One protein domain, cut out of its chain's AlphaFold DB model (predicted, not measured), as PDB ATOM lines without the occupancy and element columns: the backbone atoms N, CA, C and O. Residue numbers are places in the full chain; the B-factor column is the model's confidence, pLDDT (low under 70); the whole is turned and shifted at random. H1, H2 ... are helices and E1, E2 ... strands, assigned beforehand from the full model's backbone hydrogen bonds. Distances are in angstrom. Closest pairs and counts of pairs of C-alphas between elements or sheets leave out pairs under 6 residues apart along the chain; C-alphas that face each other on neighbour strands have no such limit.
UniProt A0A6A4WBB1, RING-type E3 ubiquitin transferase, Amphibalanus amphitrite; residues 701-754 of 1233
ATOM      1  N   THR A 701      94.642 -59.258  -1.012       79.50
ATOM      2  CA  THR A 701      93.668 -59.805  -0.044       79.50
ATOM      3  C   THR A 701      94.259 -60.951   0.778       79.50
ATOM      4  O   THR A 701      95.307 -61.505   0.445       79.50
ATOM      5  N   ASN A 702      93.582 -61.336   1.863       80.75
ATOM      6  CA  ASN A 702      93.950 -62.517   2.644       80.75
ATOM      7  C   ASN A 702      93.547 -63.815   1.908       80.75
ATOM      8  O   ASN A 702      92.553 -63.827   1.185       80.75
ATOM      9  N   VAL A 703      94.278 -64.915   2.118       76.94
ATOM     10  CA  VAL A 703      93.927 -66.249   1.576       76.94
ATOM     11  C   VAL A 703      92.555 -66.731   2.072       76.94
ATOM     12  O   VAL A 703      91.805 -67.353   1.326       76.94
ATOM     13  N   SER A 704      92.234 -66.440   3.334       75.81
ATOM     14  CA  SER A 704      91.010 -66.876   4.022       75.81
ATOM     15  C   SER A 704      89.847 -65.887   3.870       75.81
ATOM     16  O   SER A 704      88.859 -65.981   4.599       75.81
ATOM     17  N   ASP A 705      89.964 -64.914   2.963       81.44
ATOM     18  CA  ASP A 705      88.915 -63.934   2.693       81.44
ATOM     19  C   ASP A 705      87.677 -64.628   2.080       81.44
ATOM     20  O   ASP A 705      87.809 -65.311   1.055       81.44
ATOM     21  N   PRO A 706      86.471 -64.484   2.667       75.62
ATOM     22  CA  PRO A 706      85.271 -65.135   2.152       75.62
ATOM     23  C   PRO A 706      84.936 -64.724   0.712       75.62
ATOM     24  O   PRO A 706      84.401 -65.551  -0.021       75.62
ATOM     25  N   GLU A 707      85.281 -63.509   0.270       76.94
ATOM     26  CA  GLU A 707      85.019 -63.073  -1.107       76.94
ATOM     27  C   GLU A 707      86.011 -63.693  -2.111       76.94
ATOM     28  O   GLU A 707      85.641 -63.967  -3.255       76.94
ATOM     29  N   LEU A 708      87.254 -63.979  -1.696       79.69
ATOM     30  CA  LEU A 708      88.218 -64.732  -2.514       79.69
ATOM     31  C   LEU A 708      87.811 -66.211  -2.618       79.69
ATOM     32  O   LEU A 708      87.896 -66.808  -3.692       79.69
ATOM     33  N   LEU A 709      87.331 -66.795  -1.517       80.19
ATOM     34  CA  LEU A 709      86.802 -68.159  -1.498       80.19
ATOM     35  C   LEU A 709      85.514 -68.279  -2.328       80.19
ATOM     36  O   LEU A 709      85.342 -69.271  -3.038       80.19
ATOM     37  N   GLU A 710      84.652 -67.258  -2.325       81.25
ATOM     38  CA  GLU A 710      83.503 -67.201  -3.233       81.25
ATOM     39  C   GLU A 710      83.956 -67.122  -4.701       81.25
ATOM     40  O   GLU A 710      83.470 -67.902  -5.522       81.25
ATOM     41  N   ALA A 711      84.943 -66.280  -5.038       80.00
ATOM     42  CA  ALA A 711      85.495 -66.194  -6.397       80.00
ATOM     43  C   ALA A 711      86.109 -67.524  -6.882       80.00
ATOM     44  O   ALA A 711      85.946 -67.897  -8.043       80.00
ATOM     45  N   VAL A 712      86.750 -68.293  -5.993       81.56
ATOM     46  CA  VAL A 712      87.195 -69.667  -6.293       81.56
ATOM     47  C   VAL A 712      86.005 -70.619  -6.474       81.56
ATOM     48  O   VAL A 712      86.037 -71.449  -7.384       81.56
ATOM     49  N   SER A 713      84.923 -70.478  -5.698       78.94
ATOM     50  CA  SER A 713      83.705 -71.296  -5.865       78.94
ATOM     51  C   SER A 713      82.957 -71.042  -7.188       78.94
ATOM     52  O   SER A 713      82.183 -71.893  -7.630       78.94
ATOM     53  N   GLN A 714      83.211 -69.901  -7.844       81.00
ATOM     54  CA  GLN A 714      82.665 -69.537  -9.158       81.00
ATOM     55  C   GLN A 714      83.482 -70.090 -10.348       81.00
ATOM     56  O   GLN A 714      83.011 -70.041 -11.487       81.00
ATOM     57  N   LEU A 715      84.679 -70.652 -10.121       81.06
ATOM     58  CA  LEU A 715      85.453 -71.345 -11.164       81.06
ATOM     59  C   LEU A 715      84.792 -72.680 -11.576       81.06
ATOM     60  O   LEU A 715      84.131 -73.309 -10.750       81.06
ATOM     61  N   PRO A 716      85.007 -73.185 -12.810       82.38
ATOM     62  CA  PRO A 716      84.530 -74.511 -13.223       82.38
ATOM     63  C   PRO A 716      85.027 -75.633 -12.296       82.38
ATOM     64  O   PRO A 716      86.172 -75.590 -11.846       82.38
ATOM     65  N   SER A 717      84.217 -76.672 -12.059       73.38
ATOM     66  CA  SER A 717      84.518 -77.735 -11.076       73.38
ATOM     67  C   SER A 717      85.883 -78.401 -11.280       73.38
ATOM     68  O   SER A 717      86.629 -78.561 -10.324       73.38
ATOM     69  N   TYR A 718      86.275 -78.673 -12.528       77.75
ATOM     70  CA  TYR A 718      87.598 -79.210 -12.877       77.75
ATOM     71  C   TYR A 718      88.765 -78.313 -12.406       77.75
ATOM     72  O   TYR A 718      89.807 -78.807 -11.982       77.75
ATOM     73  N   CYS A 719      88.591 -76.985 -12.400       75.19
ATOM     74  CA  CYS A 719      89.587 -76.059 -11.848       75.19
ATOM     75  C   CYS A 719      89.630 -76.119 -10.311       75.19
ATOM     76  O   CYS A 719      90.709 -76.038  -9.730       75.19
ATOM     77  N   GLN A 720      88.483 -76.314  -9.652       78.88
ATOM     78  CA  GLN A 720      88.412 -76.521  -8.199       78.88
ATOM     79  C   GLN A 720      89.061 -77.858  -7.795       78.88
ATOM     80  O   GLN A 720      89.823 -77.912  -6.832       78.88
ATOM     81  N   GLU A 721      88.841 -78.919  -8.577       77.25
ATOM     82  CA  GLU A 721      89.489 -80.225  -8.414       77.25
ATOM     83  C   GLU A 721      91.015 -80.135  -8.596       77.25
ATOM     84  O   GLU A 721      91.755 -80.719  -7.807       77.25
ATOM     85  N   LEU A 722      91.509 -79.354  -9.565       73.81
ATOM     86  CA  LEU A 722      92.945 -79.083  -9.735       73.81
ATOM     87  C   LEU A 722      93.556 -78.289  -8.566       73.81
ATOM     88  O   LEU A 722      94.686 -78.568  -8.163       73.81
ATOM     89  N   ILE A 723      92.823 -77.331  -7.989       76.38
ATOM     90  CA  ILE A 723      93.249 -76.626  -6.767       76.38
ATOM     91  C   ILE A 723      93.305 -77.610  -5.585       76.38
ATOM     92  O   ILE A 723      94.291 -77.626  -4.849       76.38
ATOM     93  N   ALA A 724      92.312 -78.494  -5.448       74.69
ATOM     94  CA  ALA A 724      92.288 -79.530  -4.413       74.69
ATOM     95  C   ALA A 724      93.427 -80.560  -4.566       74.69
ATOM     96  O   ALA A 724      94.037 -80.947  -3.569       74.69
ATOM     97  N   GLN A 725      93.791 -80.945  -5.795       76.56
ATOM     98  CA  GLN A 725      94.974 -81.779  -6.078       76.56
ATOM     99  C   GLN A 725      96.296 -81.110  -5.662       76.56
ATOM    100  O   GLN A 725      97.283 -81.800  -5.405       76.56
ATOM    101  N   HIS A 726      96.325 -79.777  -5.561       67.12
ATOM    102  CA  HIS A 726      97.460 -79.012  -5.046       67.12
ATOM    103  C   HIS A 726      97.392 -78.706  -3.541       67.12
ATOM    104  O   HIS A 726      98.314 -78.095  -3.003       67.12
ATOM    105  N   GLY A 727      96.372 -79.202  -2.834       67.81
ATOM    106  CA  GLY A 727      96.277 -79.210  -1.371       67.81
ATOM    107  C   GLY A 727      95.885 -77.875  -0.731       67.81
ATOM    108  O   GLY A 727      95.164 -77.881   0.264       67.81
ATOM    109  N   SER A 728      96.299 -76.738  -1.295       74.62
ATOM    110  CA  SER A 728      95.831 -75.409  -0.889       74.62
ATOM    111  C   SER A 728      95.818 -74.408  -2.048       74.62
ATOM    112  O   SER A 728      96.565 -74.529  -3.022       74.62
ATOM    113  N   LEU A 729      94.984 -73.372  -1.912       77.31
ATOM    114  CA  LEU A 729      94.921 -72.245  -2.848       77.31
ATOM    115  C   LEU A 729      96.260 -71.482  -2.920       77.31
ATOM    116  O   LEU A 729      96.654 -71.024  -3.989       77.31
ATOM    117  N   GLU A 730      96.994 -71.412  -1.808       72.50
ATOM    118  CA  GLU A 730      98.343 -70.834  -1.722       72.50
ATOM    119  C   GLU A 730      99.348 -71.588  -2.600       72.50
ATOM    120  O   GLU A 730     100.039 -70.986  -3.425       72.50
ATOM    121  N   ALA A 731      99.398 -72.919  -2.474       71.50
ATOM    122  CA  ALA A 731     100.294 -73.777  -3.249       71.50
ATOM    123  C   ALA A 731      99.953 -73.782  -4.752       71.50
ATOM    124  O   ALA A 731     100.830 -73.998  -5.590       71.50
ATOM    125  N   PHE A 732      98.691 -73.508  -5.096       79.44
ATOM    126  CA  PHE A 732      98.254 -73.271  -6.468       79.44
ATOM    127  C   PHE A 732      98.739 -71.906  -6.988       79.44
ATOM    128  O   PHE A 732      99.467 -71.846  -7.978       79.44
ATOM    129  N   LEU A 733      98.405 -70.804  -6.306       75.56
ATOM    130  CA  LEU A 733      98.709 -69.443  -6.771       75.56
ATOM    131  C   LEU A 733     100.215 -69.145  -6.825       75.56
ATOM    132  O   LEU A 733     100.696 -68.613  -7.826       75.56
ATOM    133  N   THR A 734     100.982 -69.561  -5.813       71.31
ATOM    134  CA  THR A 734     102.448 -69.362  -5.757       71.31
ATOM    135  C   THR A 734     103.226 -70.121  -6.841       71.31
ATOM    136  O   THR A 734     104.418 -69.874  -7.037       71.31
ATOM    137  N   ARG A 735     102.575 -71.022  -7.590       71.19
ATOM    138  CA  ARG A 735     103.193 -71.770  -8.692       71.19
ATOM    139  C   ARG A 735     103.427 -70.925  -9.951       71.19
ATOM    140  O   ARG A 735     104.279 -71.299 -10.761       71.19
ATOM    141  N   LEU A 736     102.713 -69.807 -10.132       62.25
ATOM    142  CA  LEU A 736     102.887 -68.909 -11.281       62.25
ATOM    143  C   LEU A 736     103.539 -67.568 -10.899       62.25
ATOM    144  O   LEU A 736     103.153 -66.950  -9.912       62.25
ATOM    145  N   PRO A 737     104.450 -67.030 -11.738       58.69
ATOM    146  CA  PRO A 737     105.293 -65.872 -11.408       58.69
ATOM    147  C   PRO A 737     104.563 -64.515 -11.391       58.69
ATOM    148  O   PRO A 737     105.215 -63.479 -11.419       58.69
ATOM    149  N   ARG A 738     103.225 -64.502 -11.408       74.31
ATOM    150  CA  ARG A 738     102.402 -63.282 -11.347       74.31
ATOM    151  C   ARG A 738     101.821 -63.008  -9.956       74.31
ATOM    152  O   ARG A 738     101.389 -61.882  -9.714       74.31
ATOM    153  N   PHE A 739     101.804 -64.018  -9.083       78.06
ATOM    154  CA  PHE A 739     101.258 -63.945  -7.729       78.06
ATOM    155  C   PHE A 739     102.378 -64.021  -6.693       78.06
ATOM    156  O   PHE A 739     103.329 -64.790  -6.839       78.06
ATOM    157  N   TYR A 740     102.246 -63.224  -5.640       74.00
ATOM    158  CA  TYR A 740     103.232 -63.049  -4.584       74.00
ATOM    159  C   TYR A 740     102.532 -63.161  -3.232       74.00
ATOM    160  O   TYR A 740     101.690 -62.326  -2.896       74.00
ATOM    161  N   GLN A 741     102.877 -64.193  -2.467       73.31
ATOM    162  CA  GLN A 741     102.402 -64.372  -1.098       73.31
ATOM    163  C   GLN A 741     103.355 -63.680  -0.114       73.31
ATOM    164  O   GLN A 741     104.575 -63.838  -0.208       73.31
ATOM    165  N   LEU A 742     102.788 -62.913   0.815       70.19
ATOM    166  CA  LEU A 742     103.468 -62.232   1.915       70.19
ATOM    167  C   LEU A 742     102.700 -62.569   3.197       70.19
ATOM    168  O   LEU A 742     101.639 -62.001   3.461       70.19
ATOM    169  N   ASP A 743     103.221 -63.543   3.945       73.25
ATOM    170  CA  ASP A 743     102.521 -64.248   5.024       73.25
ATOM    171  C   ASP A 743     101.101 -64.682   4.586       73.25
ATOM    172  O   ASP A 743     100.966 -65.462   3.640       73.25
ATOM    173  N   ASP A 744     100.049 -64.163   5.224       72.94
ATOM    174  CA  ASP A 744      98.653 -64.540   4.952       72.94
ATOM    175  C   ASP A 744      98.008 -63.758   3.779       72.94
ATOM    176  O   ASP A 744      96.841 -63.995   3.452       72.94
ATOM    177  N   LEU A 745      98.715 -62.795   3.164       72.50
ATOM    178  CA  LEU A 745      98.214 -62.001   2.031       72.50
ATOM    179  C   LEU A 745      98.741 -62.522   0.690       72.50
ATOM    180  O   LEU A 745      99.933 -62.788   0.532       72.50
ATOM    181  N   VAL A 746      97.867 -62.551  -0.319       78.19
ATOM    182  CA  VAL A 746      98.229 -62.785  -1.723       78.19
ATOM    183  C   VAL A 746      98.109 -61.479  -2.502       78.19
ATOM    184  O   VAL A 746      97.125 -60.750  -2.399       78.19
ATOM    185  N   SER A 747      99.131 -61.183  -3.298       76.62
ATOM    186  CA  SER A 747      99.268 -59.956  -4.081       76.62
ATOM    187  C   SER A 747      99.673 -60.255  -5.526       76.62
ATOM    188  O   SER A 747     100.169 -61.339  -5.840       76.62
ATOM    189  N   VAL A 748      99.467 -59.287  -6.418       82.38
ATOM    190  CA  VAL A 748      99.970 -59.304  -7.799       82.38
ATOM    191  C   VAL A 748     101.294 -58.531  -7.867       82.38
ATOM    192  O   VAL A 748     101.492 -57.597  -7.097       82.38
ATOM    193  N   GLU A 749     102.192 -58.885  -8.798       72.56
ATOM    194  CA  GLU A 749     103.530 -58.271  -8.991       72.56
ATOM    195  C   GLU A 749     103.551 -56.725  -8.913       72.56
ATOM    196  O   GLU A 749     104.496 -56.133  -8.394       72.56
ATOM    197  N   VAL A 750     102.496 -56.069  -9.408       67.56
ATOM    198  CA  VAL A 750     102.344 -54.602  -9.439       67.56
ATOM    199  C   VAL A 750     102.113 -54.006  -8.041       67.56
ATOM    200  O   VAL A 750     102.562 -52.896  -7.762       67.56
ATOM    201  N   ASP A 751     101.459 -54.760  -7.157       66.56
ATOM    202  CA  ASP A 751     100.932 -54.306  -5.866       66.56
ATOM    203  C   ASP A 751     101.729 -54.847  -4.667       66.56
ATOM    204  O   ASP A 751     101.389 -54.573  -3.516       66.56
ATOM    205  N   VAL A 752     102.835 -55.562  -4.911       70.25
ATOM    206  CA  VAL A 752     103.740 -56.084  -3.865       70.25
ATOM    207  C   VAL A 752     104.182 -54.982  -2.899       70.25
ATOM    208  O   VAL A 752     104.125 -55.172  -1.690       70.25
ATOM    209  N   GLY A 753     104.529 -53.790  -3.399       70.56
ATOM    210  CA  GLY A 753     104.909 -52.654  -2.546       70.56
ATOM    211  C   GLY A 753     103.759 -52.072  -1.705       70.56
ATOM    212  O   GLY A 753     104.015 -51.409  -0.701       70.56
ATOM    213  N   LEU A 754     102.500 -52.323  -2.080       70.50
ATOM    214  CA  LEU A 754     101.325 -51.993  -1.266       70.50
ATOM    215  C   LEU A 754     101.085 -53.073  -0.202       70.50
ATOM    216  O   LEU A 754     100.824 -52.737   0.950       70.50
TER     217      LEU A 754
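Overview. This is residues 701 to 754 of the 1233 residues of the protein "RING-type E3 ubiquitin transferase" of Amphibalanus amphitrite (UniProt A0A6A4WBB1). Three short helices and a small two-stranded hairpin follow one another round an elongated ring with few contacts across it: H1 forms one side, H2 the far turn, H3 the way back, and the hairpin of E1 and E2 the other end. The ring is closed by residues 701 to 702, which make a short antiparallel pairing with residues 745 to 746 of E2, while residues 713 to 719, of which 717 to 719 belong to H2, stick out at the end away from the hairpin. The printed part has 54 residues with three named helices and two named strands, in the order H1, H2, H3, E1, E2; the sheet, of order E1 - E2, is antiparallel and the class is mixed, helices and strands. The whole is compact by its radius of gyration of the C-alphas, 11.3 A, and its C-alphas span 33 by 22 by 17 A.

Along the chain. H1 is residues 706 to 713 and measures 10.2 A from first to last C-alpha; C-alpha 706 is at (85.271, -65.135, 2.152). H2 is residues 717 to 725, 12.3 A long, beginning with C-alpha 717 at (84.518, -77.735, -11.076). H3 is residues 729 to 733, 6.1 A long. E1 is residues 739 to 742, 10.0 A long. E2 is residues 745 to 748, 10.3 A long, ending with C-alpha 748 at (99.970, -59.304, -7.799).

Arrangement. H1 and H2 are close but not clearly touching; their closest C-alphas, those of Val 712 and Gln 720, are 7.2 A apart. Their lines stand at a steep tilt of 69 degrees, only just short of about perpendicular, and they run opposite ways. H2 and H3 are also close but not clearly touching, with the C-alphas of Ile 723 and Phe 732 closest at 6.0 A. The closest C-alphas of H3 and E1 are those of Leu 733 and Phe 739, 6.1 A apart. E1 and E2 form a hairpin of antiparallel strands, with 147 degrees between their directions. Across it, N 740 and O 747 are 2.8 A apart and N 745 and O 742 are 3.0 A apart, both within hydrogen-bond range. H1 is apart from H3, E1 and E2, H2 is apart from E1 and E2, and H3 is only just apart from E2, at 8.0 A. In H1, H2 and H3 every O i to N i+4 pair is within hydrogen-bond range.

Size, cuts and confidence. The two C-alphas farthest apart, those of Ser 717 and Gly 753, are 33.4 A apart, while the first and last printed, Thr 701 and Leu 754, are 11.0 A apart. The printed part has no cut. The links from H1 to H2, H2 to H3, H3 to E1 and E1 to E2 are tight. The mean pLDDT of the printed part is 75.0, and residues 726 to 727, 736 to 737 and 750 to 751 are under 70.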